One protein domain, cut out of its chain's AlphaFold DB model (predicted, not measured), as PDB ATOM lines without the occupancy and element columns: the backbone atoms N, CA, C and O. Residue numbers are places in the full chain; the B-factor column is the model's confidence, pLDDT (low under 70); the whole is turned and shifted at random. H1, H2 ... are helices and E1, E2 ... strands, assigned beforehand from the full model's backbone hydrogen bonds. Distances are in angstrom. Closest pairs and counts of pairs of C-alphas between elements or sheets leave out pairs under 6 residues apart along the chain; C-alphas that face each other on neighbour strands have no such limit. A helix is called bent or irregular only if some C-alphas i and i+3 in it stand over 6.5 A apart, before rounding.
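AT A GLANCE: This is residues 48 to 196 of the 196 residues of an uncharacterized protein of Tissierellia bacterium S5-A11 (UniProt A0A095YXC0). One strongly twisted sheet of six strands forms a wall, and over one of its faces the long helix H6 runs between H2, near the edge strand E1, and H3, towards the other edge strand, E3. H4 and H5 pack on the first part of H6, beyond one end of the strands, while the little helix H1 lies off by itself near the E1 edge; no named helix covers the other face. The printed part has 149 residues, with six named helices and six named strands in the order H1, H2, E1, E2, H3, E3, E4, H4, E5, E6, H5, H6. The sheet's order is E1, E2, E6, E5, E4, E3, all antiparallel, and the class is mixed, helices and strands. The whole is compact, with a radius of gyration of the C-alphas of 15.1 A, and rounded, spanning 44 by 35 by 28 A.

IN THESE COORDINATES: H1 holds residues 49 to 52 and begins at C-alpha 49, at (208.833, 176.660, 146.189). H2 is residues 60 to 69, 14.5 A long. E1, residues 73 to 77, and E2, residues 81 to 86, form a hairpin. H3 is residues 90 to 103, 19.5 A; it is irregular, with C-alphas 92 and 95 7.1 A apart. E3, residues 107 to 115, 25.1 A, begins at C-alpha 107, at (193.757, 181.146, 179.729), and forms a hairpin with E4, residues 120 to 127, 23.3 A. H4 is residues 129 to 137. E5, residues 147 to 154, 22.2 A, and E6, residues 157 to 163, 19.4 A, form a third strand hairpin. H5, residues 165 to 171, and H6, residues 177 to 195, 26.5 A, form a helical hairpin; H6 ends at C-alpha 195, at (186.878, 189.360, 162.849).

HOW THE PARTS SIT: In the sheet, E1 and E2 are antiparallel at 151 degrees, with N 75 and O 83 2.8 A apart, within hydrogen-bond range. E2 and E6 have N 84 and O 160 at 2.8 A, E6 and E5 have N 159 and O 152 at 2.8 A, E5 and E4 have N 149 and O 124 at 2.9 A, and E4 and E3 have N 123 and O 112 at 2.9 A. H2 and H3 on one face of the sheet make two layers, helices over strands. H2 has a height over the sheet of 9.4 A and runs along E1, at 6 degrees on the local plane. H3 has a height over the sheet of 8.2 A and lies over E4 and only just over E5, with 3 of its C-alphas falling on E5. H6 is the hub, touching four helices, and only grazes the sheet with its residues 184 to 195. It touches H2 the same way at a shallow tilt of 15 degrees, closest at the C-alphas of Ser 63 and Thr 185, 5.6 A. Its residues 190 to 195 alone touch H3, at a steep tilt of 52 degrees, closest at the C-alphas of Leu 97 and Thr 194, 5.7 A. Its residues 179 to 183 alone touch H4, closest at the C-alphas of Ala 131 and Val 183, 6.3 A. Its residues 177 to 184 alone touch H5, closest at the C-alphas of Glu 166 and Ala 180, 5.0 A. H5 only grazes the sheet, with its residues 165 to 168. H1 is not on the sheet and touches no helix. Every O i to N i+4 pair is within hydrogen-bond range in H4, H5 and H6; H2 has 5 of 6 and H3 8 of 10, and H1 is too short for such a pair.

THE WHOLE: The two C-alphas farthest apart are those of Glu 117 and Gly 175, at 45.2 A. The printed part has no cut and ends at residue 196, the chain's last. No link is long; those from H1 to H2 and from H4 to E5 are short, and the others are tight. Mean pLDDT of the printed part is 73.7, and 52 residues are under 70, among them residues 48 to 64, 74 to 81 and 166 to 177.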
ATOM      1  N   SER A  48     210.197 175.875 150.795       37.06
ATOM      2  CA  SER A  48     210.778 175.880 149.457       37.06
ATOM      3  C   SER A  48     209.638 176.029 148.431       37.06
ATOM      4  O   SER A  48     208.504 175.630 148.712       37.06
ATOM      5  N   GLU A  49     209.882 176.573 147.232       38.50
ATOM      6  CA  GLU A  49     208.833 176.660 146.189       38.50
ATOM      7  C   GLU A  49     208.124 175.311 145.952       38.50
ATOM      8  O   GLU A  49     206.942 175.270 145.619       38.50
ATOM      9  N   ARG A  50     208.830 174.206 146.220       40.09
ATOM     10  CA  ARG A  50     208.319 172.832 146.204       40.09
ATOM     11  C   ARG A  50     207.258 172.547 147.274       40.09
ATOM     12  O   ARG A  50     206.277 171.874 146.980       40.09
ATOM     13  N   ASP A  51     207.436 173.064 148.486       44.06
ATOM     14  CA  ASP A  51     206.521 172.867 149.619       44.06
ATOM     15  C   ASP A  51     205.299 173.796 149.540       44.06
ATOM     16  O   ASP A  51     204.236 173.493 150.086       44.06
ATOM     17  N   ARG A  52     205.417 174.923 148.820       45.31
ATOM     18  CA  ARG A  52     204.328 175.897 148.632       45.31
ATOM     19  C   ARG A  52     203.110 175.282 147.935       45.31
ATOM     20  O   ARG A  52     201.985 175.685 148.228       45.31
ATOM     21  N   TYR A  53     203.328 174.262 147.102       44.41
ATOM     22  CA  TYR A  53     202.304 173.555 146.325       44.41
ATOM     23  C   TYR A  53     202.102 172.092 146.736       44.41
ATOM     24  O   TYR A  53     201.459 171.346 146.003       44.41
ATOM     25  N   ASP A  54     202.616 171.652 147.891       49.34
ATOM     26  CA  ASP A  54     202.360 170.281 148.336       49.34
ATOM     27  C   ASP A  54     200.890 170.142 148.771       49.34
ATOM     28  O   ASP A  54     200.468 170.676 149.802       49.34
ATOM     29  N   THR A  55     200.089 169.500 147.916       47.56
ATOM     30  CA  THR A  55     198.641 169.271 148.062       47.56
ATOM     31  C   THR A  55     198.318 167.913 148.680       47.56
ATOM     32  O   THR A  55     197.152 167.552 148.804       47.56
ATOM     33  N   ARG A  56     199.324 167.136 149.109       50.59
ATOM     34  CA  ARG A  56     199.137 165.767 149.630       50.59
ATOM     35  C   ARG A  56     198.479 165.688 151.014       50.59
ATOM     36  O   ARG A  56     198.405 164.604 151.588       50.59
ATOM     37  N   TYR A  57     197.982 166.804 151.541       52.66
ATOM     38  CA  TYR A  57     197.443 166.906 152.890       52.66
ATOM     39  C   TYR A  57     195.978 167.387 152.895       52.66
ATOM     40  O   TYR A  57     195.691 168.513 153.303       52.66
ATOM     41  N   PRO A  58     195.030 166.543 152.453       50.50
ATOM     42  CA  PRO A  58     193.623 166.918 152.289       50.50
ATOM     43  C   PRO A  58     192.921 167.308 153.601       50.50
ATOM     44  O   PRO A  58     191.962 168.069 153.582       50.50
ATOM     45  N   GLN A  59     193.400 166.854 154.766       50.53
ATOM     46  CA  GLN A  59     192.810 167.254 156.054       50.53
ATOM     47  C   GLN A  59     193.047 168.731 156.423       50.53
ATOM     48  O   GLN A  59     192.226 169.294 157.140       50.53
ATOM     49  N   PHE A  60     194.079 169.382 155.866       54.88
ATOM     50  CA  PHE A  60     194.332 170.815 156.090       54.88
ATOM     51  C   PHE A  60     193.322 171.710 155.362       54.88
ATOM     52  O   PHE A  60     193.225 172.905 155.643       54.88
ATOM     53  N   GLU A  61     192.540 171.145 154.438       59.06
ATOM     54  CA  GLU A  61     191.487 171.882 153.749       59.06
ATOM     55  C   GLU A  61     190.353 172.259 154.699       59.06
ATOM     56  O   GLU A  61     189.760 173.313 154.504       59.06
ATOM     57  N   LYS A  62     190.059 171.477 155.747       66.19
ATOM     58  CA  LYS A  62     188.905 171.754 156.620       66.19
ATOM     59  C   LYS A  62     189.095 173.052 157.408       66.19
ATOM     60  O   LYS A  62     188.252 173.943 157.330       66.19
ATOM     61  N   SER A  63     190.224 173.182 158.101       65.44
ATOM     62  CA  SER A  63     190.590 174.393 158.844       65.44
ATOM     63  C   SER A  63     190.754 175.599 157.916       65.44
ATOM     64  O   SER A  63     190.242 176.684 158.191       65.44
ATOM     65  N   PHE A  64     191.373 175.410 156.751       67.94
ATOM     66  CA  PHE A  64     191.496 176.480 155.763       67.94
ATOM     67  C   PHE A  64     190.138 176.916 155.174       67.94
ATOM     68  O   PHE A  64     189.907 178.105 154.953       67.94
ATOM     69  N   THR A  65     189.206 175.977 154.993       73.88
ATOM     70  CA  THR A  65     187.844 176.243 154.507       73.88
ATOM     71  C   THR A  65     187.063 177.126 155.477       73.88
ATOM     72  O   THR A  65     186.326 177.992 155.016       73.88
ATOM     73  N   ILE A  66     187.252 176.986 156.795       76.25
ATOM     74  CA  ILE A  66     186.591 177.841 157.802       76.25
ATOM     75  C   ILE A  66     186.952 179.316 157.584       76.25
ATOM     76  O   ILE A  66     186.073 180.176 157.552       76.25
ATOM     77  N   LEU A  67     188.238 179.609 157.360       74.06
ATOM     78  CA  LEU A  67     188.703 180.969 157.073       74.06
ATOM     79  C   LEU A  67     188.111 181.501 155.760       74.06
ATOM     80  O   LEU A  67     187.633 182.634 155.709       74.06
ATOM     81  N   GLN A  68     188.094 180.680 154.705       73.94
ATOM     82  CA  GLN A  68     187.542 181.079 153.408       73.94
ATOM     83  C   GLN A  68     186.025 181.312 153.448       73.94
ATOM     84  O   GLN A  68     185.543 182.286 152.870       73.94
ATOM     85  N   GLN A  69     185.271 180.454 154.141       79.88
ATOM     86  CA  GLN A  69     183.818 180.586 154.309       79.88
ATOM     87  C   GLN A  69     183.442 181.841 155.101       79.88
ATOM     88  O   GLN A  69     182.422 182.460 154.811       79.88
ATOM     89  N   ALA A  70     184.295 182.259 156.037       75.38
ATOM     90  CA  ALA A  70     184.163 183.523 156.754       75.38
ATOM     91  C   ALA A  70     184.500 184.763 155.901       75.38
ATOM     92  O   ALA A  70     184.470 185.887 156.398       75.38
ATOM     93  N   GLY A  71     184.872 184.591 154.627       74.56
ATOM     94  CA  GLY A  71     185.299 185.688 153.758       74.56
ATOM     95  C   GLY A  71     186.668 186.269 154.125       74.56
ATOM     96  O   GLY A  71     187.055 187.313 153.588       74.56
ATOM     97  N   LEU A  72     187.418 185.609 155.014       78.94
ATOM     98  CA  LEU A  72     188.770 186.009 155.374       78.94
ATOM     99  C   LEU A  72     189.735 185.568 154.269       78.94
ATOM    100  O   LEU A  72     189.776 184.405 153.864       78.94
ATOM    101  N   GLN A  73     190.538 186.511 153.772       73.81
ATOM    102  CA  GLN A  73     191.567 186.233 152.769       73.81
ATOM    103  C   GLN A  73     192.773 185.571 153.444       73.81
ATOM    104  O   GLN A  73     193.751 186.237 153.793       73.81
ATOM    105  N   GLY A  74     192.644 184.265 153.677       69.69
ATOM    106  CA  GLY A  74     193.691 183.395 154.193       69.69
ATOM    107  C   GLY A  74     194.589 182.856 153.082       69.69
ATOM    108  O   GLY A  74     194.107 182.382 152.055       69.69
ATOM    109  N   GLU A  75     195.896 182.880 153.306       69.25
ATOM    110  CA  GLU A  75     196.913 182.237 152.483       69.25
ATOM    111  C   GLU A  75     197.676 181.224 153.336       69.25
ATOM    112  O   GLU A  75     197.934 181.431 154.522       69.25
ATOM    113  N   ARG A  76     198.045 180.094 152.737       65.94
ATOM    114  CA  ARG A  76     198.915 179.128 153.401       65.94
ATOM    115  C   ARG A  76     200.358 179.636 153.353       65.94
ATOM    116  O   ARG A  76     200.906 179.832 152.266       65.94
ATOM    117  N   VAL A  77     200.997 179.774 154.513       62.56
ATOM    118  CA  VAL A  77     202.411 180.158 154.631       62.56
ATOM    119  C   VAL A  77     203.215 178.929 155.023       62.56
ATOM    120  O   VAL A  77     203.456 178.627 156.188       62.56
ATOM    121  N   GLY A  78     203.603 178.179 153.997       59.75
ATOM    122  CA  GLY A  78     204.307 176.913 154.160       59.75
ATOM    123  C   GLY A  78     203.465 175.800 154.730       59.75
ATOM    124  O   GLY A  78     202.255 175.765 154.554       59.75
ATOM    125  N   ARG A  79     204.131 174.827 155.348       57.59
ATOM    126  CA  ARG A  79     203.442 173.664 155.914       57.59
ATOM    127  C   ARG A  79     202.776 174.001 157.249       57.59
ATOM    128  O   ARG A  79     201.670 173.543 157.516       57.59
ATOM    129  N   ASN A  80     203.407 174.875 158.033       63.44
ATOM    130  CA  ASN A  80     203.144 175.005 159.465       63.44
ATOM    131  C   ASN A  80     202.355 176.257 159.862       63.44
ATOM    132  O   ASN A  80     202.185 176.483 161.058       63.44
ATOM    133  N   ALA A  81     201.890 177.077 158.915       69.88
ATOM    134  CA  ALA A  81     201.161 178.292 159.251       69.88
ATOM    135  C   ALA A  81     200.145 178.734 158.187       69.88
ATOM    136  O   ALA A  81     200.261 178.428 156.997       69.88
ATOM    137  N   TYR A  82     199.175 179.521 158.642       72.56
ATOM    138  CA  TYR A  82     198.239 180.278 157.821       72.56
ATOM    139  C   TYR A  82     198.435 181.765 158.082       72.56
ATOM    140  O   TYR A  82     198.662 182.171 159.218       72.56
ATOM    141  N   GLU A  83     198.311 182.583 157.050       77.06
ATOM    142  CA  GLU A  83     198.318 184.034 157.163       77.06
ATOM    143  C   GLU A  83     196.985 184.590 156.685       77.06
ATOM    144  O   GLU A  83     196.552 184.322 155.571       77.06
ATOM    145  N   VAL A  84     196.330 185.385 157.521       80.75
ATOM    146  CA  VAL A  84     195.059 186.028 157.197       80.75
ATOM    147  C   VAL A  84     195.287 187.515 156.983       80.75
ATOM    148  O   VAL A  84     195.858 188.202 157.829       80.75
ATOM    149  N   THR A  85     194.815 188.023 155.847       81.75
ATOM    150  CA  THR A  85     194.819 189.459 155.559       81.75
ATOM    151  C   THR A  85     193.614 190.131 156.192       81.75
ATOM    152  O   THR A  85     192.473 189.799 155.872       81.75
ATOM    153  N   LEU A  86     193.867 191.142 157.019       81.62
ATOM    154  CA  LEU A  86     192.842 191.937 157.682       81.62
ATOM    155  C   LEU A  86     192.877 193.376 157.172       81.62
ATOM    156  O   LEU A  86     193.935 193.991 157.034       81.62
ATOM    157  N   LYS A  87     191.689 193.911 156.873       77.81
ATOM    158  CA  LYS A  87     191.508 195.289 156.380       77.81
ATOM    159  C   LYS A  87     191.482 196.319 157.510       77.81
ATOM    160  O   LYS A  87     191.535 197.516 157.250       77.81
ATOM    161  N   THR A  88     191.348 195.859 158.749       80.50
ATOM    162  CA  THR A  88     191.216 196.693 159.939       80.50
ATOM    163  C   THR A  88     192.541 196.804 160.687       80.50
ATOM    164  O   THR A  88     193.404 195.921 160.652       80.50
ATOM    165  N   GLU A  89     192.708 197.934 161.366       83.81
ATOM    166  CA  GLU A  89     193.877 198.197 162.200       83.81
ATOM    167  C   GLU A  89     193.875 197.285 163.439       83.81
ATOM    168  O   GLU A  89     192.820 197.145 164.068       83.81
ATOM    169  N   PRO A  90     195.027 196.700 163.831       81.88
ATOM    170  CA  PRO A  90     195.154 195.813 164.993       81.88
ATOM    171  C   PRO A  90     194.540 196.380 166.270       81.88
ATOM    172  O   PRO A  90     193.863 195.669 167.006       81.88
ATOM    173  N   GLN A  91     194.693 197.684 166.504       83.06
ATOM    174  CA  GLN A  91     194.190 198.375 167.692       83.06
ATOM    175  C   GLN A  91     192.667 198.265 167.851       83.06
ATOM    176  O   GLN A  91     192.165 198.396 168.963       83.06
ATOM    177  N   LYS A  92     191.931 198.028 166.757       84.00
ATOM    178  CA  LYS A  92     190.464 197.944 166.766       84.00
ATOM    179  C   LYS A  92     189.941 196.558 167.124       84.00
ATOM    180  O   LYS A  92     188.839 196.472 167.648       84.00
ATOM    181  N   TRP A  93     190.692 195.496 166.839       85.62
ATOM    182  CA  TRP A  93     190.198 194.119 166.972       85.62
ATOM    183  C   TRP A  93     191.042 193.242 167.894       85.62
ATOM    184  O   TRP A  93     190.507 192.279 168.433       85.62
ATOM    185  N   VAL A  94     192.319 193.564 168.138       87.44
ATOM    186  CA  VAL A  94     193.162 192.794 169.066       87.44
ATOM    187  C   VAL A  94     192.512 192.709 170.450       87.44
ATOM    188  O   VAL A  94     192.371 191.588 170.922       87.44
ATOM    189  N   PRO A  95     192.012 193.800 171.075       88.00
ATOM    190  CA  PRO A  95     191.308 193.694 172.357       88.00
ATOM    191  C   PRO A  95     190.088 192.765 172.304       88.00
ATOM    192  O   PRO A  95     189.896 191.958 173.209       88.00
ATOM    193  N   CYS A  96     189.300 192.830 171.224       88.50
ATOM    194  CA  CYS A  96     188.151 191.948 171.019       88.50
ATOM    195  C   CYS A  96     188.579 190.481 170.905       88.50
ATOM    196  O   CYS A  96     187.908 189.618 171.464       88.50
ATOM    197  N   LEU A  97     189.712 190.200 170.250       89.25
ATOM    198  CA  LEU A  97     190.252 188.844 170.145       89.25
ATOM    199  C   LEU A  97     190.682 188.304 171.503       89.25
ATOM    200  O   LEU A  97     190.408 187.146 171.796       89.25
ATOM    201  N   LEU A  98     191.313 189.122 172.348       89.94
ATOM    202  CA  LEU A  98     191.674 188.690 173.703       89.94
ATOM    203  C   LEU A  98     190.428 188.321 174.502       89.94
ATOM    204  O   LEU A  98     190.377 187.239 175.076       89.94
ATOM    205  N   THR A  99     189.401 189.172 174.469       89.25
ATOM    206  CA  THR A  99     188.129 188.889 175.141       89.25
ATOM    207  C   THR A  99     187.454 187.638 174.579       89.25
ATOM    208  O   THR A  99     186.944 186.831 175.350       89.25
ATOM    209  N   ALA A 100     187.464 187.435 173.259       90.25
ATOM    210  CA  ALA A 100     186.897 186.240 172.640       90.25
ATOM    211  C   ALA A 100     187.658 184.966 173.037       90.25
ATOM    212  O   ALA A 100     187.034 183.945 173.321       90.25
ATOM    213  N   LEU A 101     188.991 185.025 173.122       91.25
ATOM    214  CA  LEU A 101     189.815 183.928 173.628       91.25
ATOM    215  C   LEU A 101     189.483 183.631 175.102       91.25
ATOM    216  O   LEU A 101     189.229 182.486 175.467       91.25
ATOM    217  N   GLU A 102     189.392 184.641 175.957       90.62
ATOM    218  CA  GLU A 102     189.005 184.433 177.359       90.62
ATOM    219  C   GLU A 102     187.598 183.818 177.483       90.62
ATOM    220  O   GLU A 102     187.399 182.856 178.225       90.62
ATOM    221  N   GLN A 103     186.627 184.315 176.708       90.62
ATOM    222  CA  GLN A 103     185.255 183.792 176.679       90.62
ATOM    223  C   GLN A 103     185.172 182.359 176.140       90.62
ATOM    224  O   GLN A 103     184.352 181.573 176.611       90.62
ATOM    225  N   ALA A 104     186.037 182.000 175.191       89.31
ATOM    226  CA  ALA A 104     186.163 180.645 174.665       89.31
ATOM    227  C   ALA A 104     186.973 179.705 175.585       89.31
ATOM    228  O   ALA A 104     187.217 178.551 175.229       89.31
ATOM    229  N   GLY A 105     187.378 180.174 176.773       91.88
ATOM    230  CA  GLY A 105     188.038 179.367 177.800       91.88
ATOM    231  C   GLY A 105     189.549 179.213 177.623       91.88
ATOM    232  O   GLY A 105     190.155 178.381 178.302       91.88
ATOM    233  N   TYR A 106     190.172 179.997 176.739       90.44
ATOM    234  CA  TYR A 106     191.627 180.115 176.699       90.44
ATOM    235  C   TYR A 106     192.100 180.929 177.913       90.44
ATOM    236  O   TYR A 106     191.450 181.883 178.338       90.44
ATOM    237  N   THR A 107     193.227 180.539 178.500       87.25
ATOM    238  CA  THR A 107     193.757 181.146 179.729       87.25
ATOM    239  C   THR A 107     195.107 181.811 179.482       87.25
ATOM    240  O   THR A 107     195.693 181.665 178.412       87.25
ATOM    241  N   ALA A 108     195.594 182.573 180.471       77.38
ATOM    242  CA  ALA A 108     196.887 183.266 180.414       77.38
ATOM    243  C   ALA A 108     197.089 184.070 179.115       77.38
ATOM    244  O   ALA A 108     198.185 184.092 178.558       77.38
ATOM    245  N   VAL A 109     196.014 184.698 178.626       82.81
ATOM    246  CA  VAL A 109     196.029 185.457 177.380       82.81
ATOM    247  C   VAL A 109     196.792 186.758 177.617       82.81
ATOM    248  O   VAL A 109     196.382 187.598 178.419       82.81
ATOM    249  N   THR A 110     197.925 186.928 176.945       82.00
ATOM    250  CA  THR A 110     198.763 188.125 177.047       82.00
ATOM    251  C   THR A 110     199.069 188.681 175.667       82.00
ATOM    252  O   THR A 110     199.095 187.964 174.668       82.00
ATOM    253  N   VAL A 111     199.309 189.991 175.606       83.75
ATOM    254  CA  VAL A 111     199.776 190.657 174.389       83.75
ATOM    255  C   VAL A 111     201.079 191.357 174.677       83.75
ATOM    256  O   VAL A 111     201.161 192.205 175.564       83.75
ATOM    257  N   THR A 112     202.081 191.029 173.874       80.50
ATOM    258  CA  THR A 112     203.344 191.754 173.834       80.50
ATOM    259  C   THR A 112     203.410 192.541 172.535       80.50
ATOM    260  O   THR A 112     203.476 191.959 171.450       80.50
ATOM    261  N   THR A 113     203.392 193.867 172.642       77.56
ATOM    262  CA  THR A 113     203.667 194.759 171.511       77.56
ATOM    263  C   THR A 113     205.174 194.902 171.355       77.56
ATOM    264  O   THR A 113     205.887 195.165 172.322       77.56
ATOM    265  N   MET A 114     205.659 194.726 170.137       71.12
ATOM    266  CA  MET A 114     207.065 194.796 169.766       71.12
ATOM    267  C   MET A 114     207.214 195.573 168.451       71.12
ATOM    268  O   MET A 114     206.228 195.888 167.785       71.12
ATOM    269  N   GLY A 115     208.457 195.866 168.072       64.81
ATOM    270  CA  GLY A 115     208.771 196.656 166.880       64.81
ATOM    271  C   GLY A 115     208.945 198.143 167.186       64.81
ATOM    272  O   GLY A 115     209.011 198.547 168.346       64.81
ATOM    273  N   ASP A 116     209.071 198.937 166.127       67.88
ATOM    274  CA  ASP A 116     209.172 200.396 166.206       67.88
ATOM    275  C   ASP A 116     207.847 201.073 165.821       67.88
ATOM    276  O   ASP A 116     206.881 200.416 165.429       67.88
ATOM    277  N   GLU A 117     207.793 202.403 165.935       66.19
ATOM    278  CA  GLU A 117     206.595 203.202 165.637       66.19
ATOM    279  C   GLU A 117     206.086 203.031 164.194       66.19
ATOM    280  O   GLU A 117     204.897 203.220 163.935       66.19
ATOM    281  N   ASN A 118     206.959 202.645 163.257       65.19
ATOM    282  CA  ASN A 118     206.626 202.477 161.843       65.19
ATOM    283  C   ASN A 118     206.233 201.033 161.500       65.19
ATOM    284  O   ASN A 118     205.444 200.817 160.579       65.19
ATOM    285  N   ASN A 119     206.760 200.047 162.233       67.00
ATOM    286  CA  ASN A 119     206.518 198.620 162.012       67.00
ATOM    287  C   ASN A 119     206.185 197.887 163.323       67.00
ATOM    288  O   ASN A 119     206.952 197.021 163.763       67.00
ATOM    289  N   PRO A 120     205.043 198.201 163.955       69.19
ATOM    290  CA  PRO A 120     204.616 197.490 165.145       69.19
ATOM    291  C   PRO A 120     204.143 196.073 164.800       69.19
ATOM    292  O   PRO A 120     203.507 195.830 163.766       69.19
ATOM    293  N   PHE A 121     204.408 195.142 165.709       78.12
ATOM    294  CA  PHE A 121     203.830 193.807 165.707       78.12
ATOM    295  C   PHE A 121     203.364 193.412 167.109       78.12
ATOM    296  O   PHE A 121     203.905 193.860 168.118       78.12
ATOM    297  N   TRP A 122     202.339 192.570 167.174       81.62
ATOM    298  CA  TRP A 122     201.730 192.094 168.408       81.62
ATOM    299  C   TRP A 122     201.838 190.583 168.451       81.62
ATOM    300  O   TRP A 122     201.350 189.889 167.561       81.62
ATOM    301  N   MET A 123     202.466 190.073 169.499       83.81
ATOM    302  CA  MET A 123     202.449 188.655 169.810       83.81
ATOM    303  C   MET A 123     201.379 188.415 170.862       83.81
ATOM    304  O   MET A 123     201.459 188.970 171.958       83.81
ATOM    305  N   ILE A 124     200.381 187.616 170.507       83.69
ATOM    306  CA  ILE A 124     199.334 187.178 171.424       83.69
ATOM    307  C   ILE A 124     199.736 185.789 171.899       83.69
ATOM    308  O   ILE A 124     199.755 184.853 171.100       83.69
ATOM    309  N   GLU A 125     200.087 185.662 173.172       84.38
ATOM    310  CA  GLU A 125     200.332 184.365 173.795       84.38
ATOM    311  C   GLU A 125     199.069 183.941 174.532       84.38
ATOM    312  O   GLU A 125     198.419 184.751 175.188       84.38
ATOM    313  N   TYR A 126     198.691 182.681 174.393       84.25
ATOM    314  CA  TYR A 126     197.507 182.141 175.040       84.25
ATOM    315  C   TYR A 126     197.739 180.679 175.387       84.25
ATOM    316  O   TYR A 126     198.555 179.985 174.780       84.25
ATOM    317  N   HIS A 127     197.016 180.217 176.393       83.62
ATOM    318  CA  HIS A 127     197.029 178.833 176.809       83.62
ATOM    319  C   HIS A 127     195.691 178.186 176.463       83.62
ATOM    320  O   HIS A 127     194.646 178.569 176.986       83.62
ATOM    321  N   ASP A 128     195.721 177.184 175.592       86.94
ATOM    322  CA  ASP A 128     194.584 176.311 175.330       86.94
ATOM    323  C   ASP A 128     194.652 175.053 176.220       86.94
ATOM    324  O   ASP A 128     195.519 174.202 175.999       86.94
ATOM    325  N   PRO A 129     193.727 174.874 177.187       84.75
ATOM    326  CA  PRO A 129     193.677 173.666 178.010       84.75
ATOM    327  C   PRO A 129     193.540 172.361 177.210       84.75
ATOM    328  O   PRO A 129     194.061 171.332 177.637       84.75
ATOM    329  N   GLN A 130     192.866 172.377 176.054       86.31
ATOM    330  CA  GLN A 130     192.735 171.180 175.210       86.31
ATOM    331  C   GLN A 130     194.044 170.867 174.487       86.31
ATOM    332  O   GLN A 130     194.453 169.708 174.450       86.31
ATOM    333  N   ALA A 131     194.743 171.885 173.982       79.75
ATOM    334  CA  ALA A 131     196.076 171.701 173.416       79.75
ATOM    335  C   ALA A 131     197.087 171.238 174.480       79.75
ATOM    336  O   ALA A 131     197.949 170.414 174.183       79.75
ATOM    337  N   GLU A 132     196.966 171.712 175.727       79.88
ATOM    338  CA  GLU A 132     197.783 171.232 176.846       79.88
ATOM    339  C   GLU A 132     197.490 169.775 177.203       79.88
ATOM    340  O   GLU A 132     198.431 169.000 177.371       79.88
ATOM    341  N   SER A 133     196.217 169.372 177.271       81.69
ATOM    342  CA  SER A 133     195.858 167.960 177.467       81.69
ATOM    343  C   SER A 133     196.434 167.094 176.353       81.69
ATOM    344  O   SER A 133     197.094 166.095 176.632       81.69
ATOM    345  N   LEU A 134     196.278 167.532 175.099       77.00
ATOM    346  CA  LEU A 134     196.791 166.831 173.928       77.00
ATOM    347  C   LEU A 134     198.319 166.681 173.980       77.00
ATOM    348  O   LEU A 134     198.838 165.601 173.711       77.00
ATOM    349  N   TRP A 135     199.039 167.733 174.377       76.69
ATOM    350  CA  TRP A 135     200.487 167.677 174.581       76.69
ATOM    351  C   TRP A 135     200.881 166.761 175.747       76.69
ATOM    352  O   TRP A 135     201.836 166.003 175.630       76.69
ATOM    353  N   ARG A 136     200.158 166.770 176.874       73.12
ATOM    354  CA  ARG A 136     200.461 165.882 178.013       73.12
ATOM    355  C   ARG A 136     200.232 164.411 177.677       73.12
ATOM    356  O   ARG A 136     201.013 163.561 178.099       73.12
ATOM    357  N   GLU A 137     199.170 164.110 176.939       77.06
ATOM    358  CA  GLU A 137     198.868 162.758 176.462       77.06
ATOM    359  C   GLU A 137     199.877 162.305 175.403       77.06
ATOM    360  O   GLU A 137     200.218 161.119 175.317       77.06
ATOM    361  N   HIS A 138     200.364 163.245 174.596       72.00
ATOM    362  CA  HIS A 138     201.236 162.999 173.456       72.00
ATOM    363  C   HIS A 138     202.389 164.013 173.431       72.00
ATOM    364  O   HIS A 138     202.407 164.914 172.590       72.00
ATOM    365  N   PRO A 139     203.370 163.877 174.345       66.81
ATOM    366  CA  PRO A 139     204.467 164.841 174.489       66.81
ATOM    367  C   PRO A 139     205.428 164.838 173.297       66.81
ATOM    368  O   PRO A 139     206.284 165.713 173.184       66.81
ATOM    369  N   ASP A 140     205.300 163.847 172.415       63.41
ATOM    370  CA  ASP A 140     205.978 163.785 171.131       63.41
ATOM    371  C   ASP A 140     205.384 164.758 170.105       63.41
ATOM    372  O   ASP A 140     206.105 165.145 169.188       63.41
ATOM    373  N   LEU A 141     204.134 165.212 170.283       63.28
ATOM    374  CA  LEU A 141     203.547 166.277 169.474       63.28
ATOM    375  C   LEU A 141     204.323 167.581 169.648       63.28
ATOM    376  O   LEU A 141     204.449 168.100 170.757       63.28
ATOM    377  N   ALA A 142     204.798 168.147 168.534       62.59
ATOM    378  CA  ALA A 142     205.494 169.437 168.496       62.59
ATOM    379  C   ALA A 142     204.538 170.633 168.706       62.59
ATOM    380  O   ALA A 142     204.549 171.600 167.947       62.59
ATOM    381  N   LEU A 143     203.682 170.560 169.726       64.75
ATOM    382  CA  LEU A 143     202.797 171.637 170.146       64.75
ATOM    383  C   LEU A 143     203.588 172.648 170.970       64.75
ATOM    384  O   LEU A 143     204.242 172.300 171.952       64.75
ATOM    385  N   THR A 144     203.512 173.917 170.587       65.94
ATOM    386  CA  THR A 144     204.057 175.005 171.393       65.94
ATOM    387  C   THR A 144     203.073 175.359 172.505       65.94
ATOM    388  O   THR A 144     201.897 175.619 172.248       65.94
ATOM    389  N   ILE A 145     203.553 175.349 173.751       69.81
ATOM    390  CA  ILE A 145     202.804 175.799 174.930       69.81
ATOM    391  C   ILE A 145     203.649 176.856 175.662       69.81
ATOM    392  O   ILE A 145     204.787 176.554 176.034       69.81
ATOM    393  N   PRO A 146     203.145 178.089 175.860       73.25
ATOM    394  CA  PRO A 146     201.864 178.604 175.359       73.25
ATOM    395  C   PRO A 146     201.826 178.693 173.824       73.25
ATOM    396  O   PRO A 146     202.871 178.780 173.167       73.25
ATOM    397  N   GLN A 147     200.617 178.673 173.258       80.06
ATOM    398  CA  GLN A 147     200.402 178.928 171.837       80.06
ATOM    399  C   GLN A 147     200.556 180.421 171.541       80.06
ATOM    400  O   GLN A 147     200.408 181.272 172.423       80.06
ATOM    401  N   ARG A 148     200.875 180.747 170.285       80.25
ATOM    402  CA  ARG A 148     201.186 182.118 169.868       80.25
ATOM    403  C   ARG A 148     200.511 182.476 168.556       80.25
ATOM    404  O   ARG A 148     200.601 181.711 167.598       80.25
ATOM    405  N   LEU A 149     199.916 183.664 168.508       83.31
ATOM    406  CA  LEU A 149     199.509 184.346 167.279       83.31
ATOM    407  C   LEU A 149     200.420 185.544 167.049       83.31
ATOM    408  O   LEU A 149     200.803 186.224 168.004       83.31
ATOM    409  N   LEU A 150     200.725 185.833 165.787       82.50
ATOM    410  CA  LEU A 150     201.487 187.023 165.428       82.50
ATOM    411  C   LEU A 150     200.640 187.935 164.548       82.50
ATOM    412  O   LEU A 150     200.189 187.541 163.479       82.50
ATOM    413  N   VAL A 151     200.470 189.174 164.987       82.56
ATOM    414  CA  VAL A 151     199.849 190.243 164.212       82.56
ATOM    415  C   VAL A 151     200.941 191.196 163.771       82.56
ATOM    416  O   VAL A 151     201.698 191.686 164.602       82.56
ATOM    417  N   TYR A 152     201.030 191.495 162.485       75.25
ATOM    418  CA  TYR A 152     202.023 192.432 161.970       75.25
ATOM    419  C   TYR A 152     201.473 193.218 160.794       75.25
ATOM    420  O   TYR A 152     200.490 192.840 160.154       75.25
ATOM    421  N   ARG A 153     202.124 194.340 160.507       71.19
ATOM    422  CA  ARG A 153     201.855 195.107 159.300       71.19
ATOM    423  C   ARG A 153     202.782 194.636 158.186       71.19
ATOM    424  O   ARG A 153     203.992 194.570 158.365       71.19
ATOM    425  N   SER A 154     202.209 194.328 157.030       69.56
ATOM    426  CA  SER A 154     202.949 194.054 155.802       69.56
ATOM    427  C   SER A 154     202.435 194.992 154.721       69.56
ATOM    428  O   SER A 154     201.303 194.843 154.253       69.56
ATOM    429  N   HIS A 155     203.263 195.961 154.329       70.00
ATOM    430  CA  HIS A 155     202.868 197.072 153.461       70.00
ATOM    431  C   HIS A 155     201.654 197.845 154.023       70.00
ATOM    432  O   HIS A 155     201.675 198.338 155.153       70.00
ATOM    433  N   ASP A 156     200.586 197.970 153.240       71.94
ATOM    434  CA  ASP A 156     199.339 198.653 153.576       71.94
ATOM    435  C   ASP A 156     198.333 197.758 154.322       71.94
ATOM    436  O   ASP A 156     197.234 198.210 154.637       71.94
ATOM    437  N   LYS A 157     198.698 196.506 154.631       74.06
ATOM    438  CA  LYS A 157     197.782 195.495 155.169       74.06
ATOM    439  C   LYS A 157     198.203 194.999 156.544       74.06
ATOM    440  O   LYS A 157     199.389 194.827 156.829       74.06
ATOM    441  N   THR A 158     197.208 194.690 157.366       80.38
ATOM    442  CA  THR A 158     197.390 193.928 158.601       80.38
ATOM    443  C   THR A 158     197.377 192.442 158.272       80.38
ATOM    444  O   THR A 158     196.543 191.978 157.492       80.38
ATOM    445  N   ARG A 159     198.290 191.686 158.871       80.75
ATOM    446  CA  ARG A 159     198.421 190.243 158.702       80.75
ATOM    447  C   ARG A 159     198.347 189.560 160.059       80.75
ATOM    448  O   ARG A 159     198.944 190.039 161.022       80.75
ATOM    449  N   LEU A 160     197.603 188.464 160.123       83.06
ATOM    450  CA  LEU A 160     197.521 187.570 161.274       83.06
ATOM    451  C   LEU A 160     198.118 186.220 160.876       83.06
ATOM    452  O   LEU A 160     197.544 185.520 160.046       83.06
ATOM    453  N   LEU A 161     199.253 185.863 161.465       79.81
ATOM    454  CA  LEU A 161     199.893 184.564 161.301       79.81
ATOM    455  C   LEU A 161     199.440 183.614 162.411       79.81
ATOM    456  O   LEU A 161     199.531 183.921 163.603       79.81
ATOM    457  N   LEU A 162     198.974 182.451 161.978       77.94
ATOM    458  CA  LEU A 162     198.378 181.392 162.776       77.94
ATOM    459  C   LEU A 162     199.212 180.122 162.612       77.94
ATOM    460  O   LEU A 162     199.440 179.717 161.470       77.94
ATOM    461  N   PRO A 163     199.642 179.455 163.694       71.62
ATOM    462  CA  PRO A 163     200.246 178.136 163.578       71.62
ATOM    463  C   PRO A 163     199.227 177.124 163.031       71.62
ATOM    464  O   PRO A 163     198.028 177.212 163.299       71.62
ATOM    465  N   ASN A 164     199.717 176.160 162.254       71.94
ATOM    466  CA  ASN A 164     198.953 175.039 161.724       71.94
ATOM    467  C   ASN A 164     199.229 173.791 162.568       71.94
ATOM    468  O   ASN A 164     200.137 173.006 162.286       71.94
ATOM    469  N   THR A 165     198.429 173.624 163.615       70.56
ATOM    470  CA  THR A 165     198.561 172.534 164.588       70.56
ATOM    471  C   THR A 165     198.418 171.149 163.943       70.56
ATOM    472  O   THR A 165     199.087 170.192 164.334       70.56
ATOM    473  N   GLU A 166     197.600 171.043 162.897       67.94
ATOM    474  CA  GLU A 166     197.362 169.800 162.160       67.94
ATOM    475  C   GLU A 166     198.602 169.324 161.399       67.94
ATOM    476  O   GLU A 166     198.900 168.126 161.381       67.94
ATOM    477  N   ALA A 167     199.336 170.255 160.780       63.84
ATOM    478  CA  ALA A 167     200.553 169.933 160.039       63.84
ATOM    479  C   ALA A 167     201.645 169.372 160.941       63.84
ATOM    480  O   ALA A 167     202.268 168.365 160.600       63.84
ATOM    481  N   LEU A 168     201.789 169.952 162.131       62.31
ATOM    482  CA  LEU A 168     202.740 169.490 163.137       62.31
ATOM    483  C   LEU A 168     202.422 168.057 163.599       62.31
ATOM    484  O   LEU A 168     203.329 167.236 163.727       62.31
ATOM    485  N   ALA A 169     201.140 167.722 163.780       62.84
ATOM    486  CA  ALA A 169     200.722 166.373 164.166       62.84
ATOM    487  C   ALA A 169     200.895 165.333 163.041       62.84
ATOM    488  O   ALA A 169     201.220 164.170 163.309       62.84
ATOM    489  N   TYR A 170     200.677 165.727 161.783       61.19
ATOM    490  CA  TYR A 170     200.810 164.818 160.645       61.19
ATOM    491  C   TYR A 170     202.266 164.481 160.316       61.19
ATOM    492  O   TYR A 170     202.565 163.314 160.056       61.19
ATOM    493  N   ASP A 171     203.176 165.458 160.332       59.03
ATOM    494  CA  ASP A 171     204.582 165.232 159.962       59.03
ATOM    495  C   ASP A 171     205.276 164.228 160.902       59.03
ATOM    496  O   ASP A 171     206.183 163.497 160.499       59.03
ATOM    497  N   GLN A 172     204.769 164.094 162.127       58.47
ATOM    498  CA  GLN A 172     205.216 163.101 163.103       58.47
ATOM    499  C   GLN A 172     204.535 161.732 162.958       58.47
ATOM    500  O   GLN A 172     204.809 160.817 163.731       58.47
ATOM    501  N   ARG A 173     203.666 161.567 161.950       61.81
ATOM    502  CA  ARG A 173     202.936 160.329 161.617       61.81
ATOM    503  C   ARG A 173     202.154 159.755 162.801       61.81
ATOM    504  O   ARG A 173     202.004 158.543 162.922       61.81
ATOM    505  N   ASN A 174     201.641 160.625 163.668       58.00
ATOM    506  CA  ASN A 174     201.207 160.224 165.004       58.00
ATOM    507  C   ASN A 174     199.762 159.678 165.069       58.00
ATOM    508  O   ASN A 174     199.224 159.482 166.150       58.00
ATOM    509  N   GLY A 175     199.070 159.474 163.939       61.16
ATOM    510  CA  GLY A 175     197.681 158.967 163.898       61.16
ATOM    511  C   GLY A 175     196.616 159.852 164.580       61.16
ATOM    512  O   GLY A 175     195.433 159.541 164.506       61.16
ATOM    513  N   LYS A 176     197.012 160.972 165.202       66.44
ATOM    514  CA  LYS A 176     196.190 161.860 166.053       66.44
ATOM    515  C   LYS A 176     195.804 163.169 165.365       66.44
ATOM    516  O   LYS A 176     195.550 164.185 166.007       66.44
ATOM    517  N   VAL A 177     195.783 163.146 164.037       69.44
ATOM    518  CA  VAL A 177     195.473 164.309 163.197       69.44
ATOM    519  C   VAL A 177     194.083 164.864 163.522       69.44
ATOM    520  O   VAL A 177     193.903 166.075 163.503       69.44
ATOM    521  N   SER A 178     193.125 164.008 163.895       71.75
ATOM    522  CA  SER A 178     191.771 164.425 164.280       71.75
ATOM    523  C   SER A 178     191.752 165.333 165.513       71.75
ATOM    524  O   SER A 178     191.152 166.400 165.455       71.75
ATOM    525  N   ALA A 179     192.461 164.978 166.588       75.88
ATOM    526  CA  ALA A 179     192.504 165.791 167.807       75.88
ATOM    527  C   ALA A 179     193.221 167.135 167.578       75.88
ATOM    528  O   ALA A 179     192.768 168.180 168.041       75.88
ATOM    529  N   ALA A 180     194.302 167.133 166.789       76.06
ATOM    530  CA  ALA A 180     194.969 168.365 166.366       76.06
ATOM    531  C   ALA A 180     194.066 169.253 165.483       76.06
ATOM    532  O   ALA A 180     194.115 170.477 165.590       76.06
ATOM    533  N   THR A 181     193.216 168.636 164.652       79.00
ATOM    534  CA  THR A 181     192.215 169.331 163.822       79.00
ATOM    535  C   THR A 181     191.142 169.988 164.675       79.00
ATOM    536  O   THR A 181     190.735 171.108 164.383       79.00
ATOM    537  N   GLU A 182     190.689 169.337 165.745       82.06
ATOM    538  CA  GLU A 182     189.697 169.907 166.664       82.06
ATOM    539  C   GLU A 182     190.245 171.138 167.398       82.06
ATOM    540  O   GLU A 182     189.596 172.186 167.402       82.06
ATOM    541  N   VAL A 183     191.473 171.047 167.924       82.44
ATOM    542  CA  VAL A 183     192.183 172.181 168.545       82.44
ATOM    543  C   VAL A 183     192.325 173.345 167.556       82.44
ATOM    544  O   VAL A 183     192.003 174.488 167.886       82.44
ATOM    545  N   GLN A 184     192.751 173.064 166.319       82.50
ATOM    546  CA  GLN A 184     192.894 174.086 165.280       82.50
ATOM    547  C   GLN A 184     191.546 174.711 164.891       82.50
ATOM    548  O   GLN A 184     191.437 175.933 164.790       82.50
ATOM    549  N   THR A 185     190.514 173.888 164.698       84.12
ATOM    550  CA  THR A 185     189.165 174.318 164.304       84.12
ATOM    551  C   THR A 185     188.589 175.293 165.327       84.12
ATOM    552  O   THR A 185     188.145 176.379 164.955       84.12
ATOM    553  N   ARG A 186     188.684 174.967 166.623       87.19
ATOM    554  CA  ARG A 186     188.167 175.816 167.708       87.19
ATOM    555  C   ARG A 186     188.821 177.199 167.733       87.19
ATOM    556  O   ARG A 186     188.151 178.210 167.964       87.19
ATOM    557  N   LEU A 187     190.133 177.255 167.497       87.50
ATOM    558  CA  LEU A 187     190.872 178.515 167.407       87.50
ATOM    559  C   LEU A 187     190.375 179.359 166.232       87.50
ATOM    560  O   LEU A 187     190.103 180.548 166.398       87.50
ATOM    561  N   LEU A 188     190.228 178.744 165.058       86.56
ATOM    562  CA  LEU A 188     189.790 179.437 163.850       86.56
ATOM    563  C   LEU A 188     188.358 179.957 163.969       86.56
ATOM    564  O   LEU A 188     188.106 181.094 163.586       86.56
ATOM    565  N   GLU A 189     187.444 179.190 164.559       86.69
ATOM    566  CA  GLU A 189     186.074 179.640 164.830       86.69
ATOM    567  C   GLU A 189     186.051 180.848 165.778       86.69
ATOM    568  O   GLU A 189     185.352 181.826 165.518       86.69
ATOM    569  N   THR A 190     186.880 180.832 166.830       88.12
ATOM    570  CA  THR A 190     187.009 181.963 167.771       88.12
ATOM    571  C   THR A 190     187.501 183.228 167.056       88.12
ATOM    572  O   THR A 190     186.990 184.330 167.270       88.12
ATOM    573  N   ILE A 191     188.478 183.072 166.161       87.19
ATOM    574  CA  ILE A 191     189.033 184.168 165.363       87.19
ATOM    575  C   ILE A 191     187.998 184.705 164.374       87.19
ATOM    576  O   ILE A 191     187.811 185.916 164.286       87.19
ATOM    577  N   VAL A 192     187.296 183.824 163.661       84.62
ATOM    578  CA  VAL A 192     186.242 184.203 162.713       84.62
ATOM    579  C   VAL A 192     185.144 185.003 163.408       84.62
ATOM    580  O   VAL A 192     184.780 186.066 162.913       84.62
ATOM    581  N   LEU A 193     184.672 184.552 164.573       82.56
ATOM    582  CA  LEU A 193     183.657 185.265 165.357       82.56
ATOM    583  C   LEU A 193     184.107 186.660 165.802       82.56
ATOM    584  O   LEU A 193     183.274 187.540 165.986       82.56
ATOM    585  N   THR A 194     185.412 186.866 165.976       83.88
ATOM    586  CA  THR A 194     185.969 188.164 166.377       83.88
ATOM    587  C   THR A 194     186.129 189.119 165.192       83.88
ATOM    588  O   THR A 194     186.018 190.333 165.349       83.88
ATOM    589  N   LEU A 195     186.476 188.580 164.022       77.69
ATOM    590  CA  LEU A 195     186.878 189.360 162.849       77.69
ATOM    591  C   LEU A 195     185.742 189.602 161.841       77.69
ATOM    592  O   LEU A 195     185.960 190.352 160.885       77.69
ATOM    593  N   SER A 196     184.583 188.965 162.042       65.44
ATOM    594  CA  SER A 196     183.342 189.177 161.274       65.44
ATOM    595  C   SER A 196     182.569 190.385 161.794       65.44
ATOM    596  O   SER A 196     182.053 191.149 160.948       65.44
TER     597      SER A 196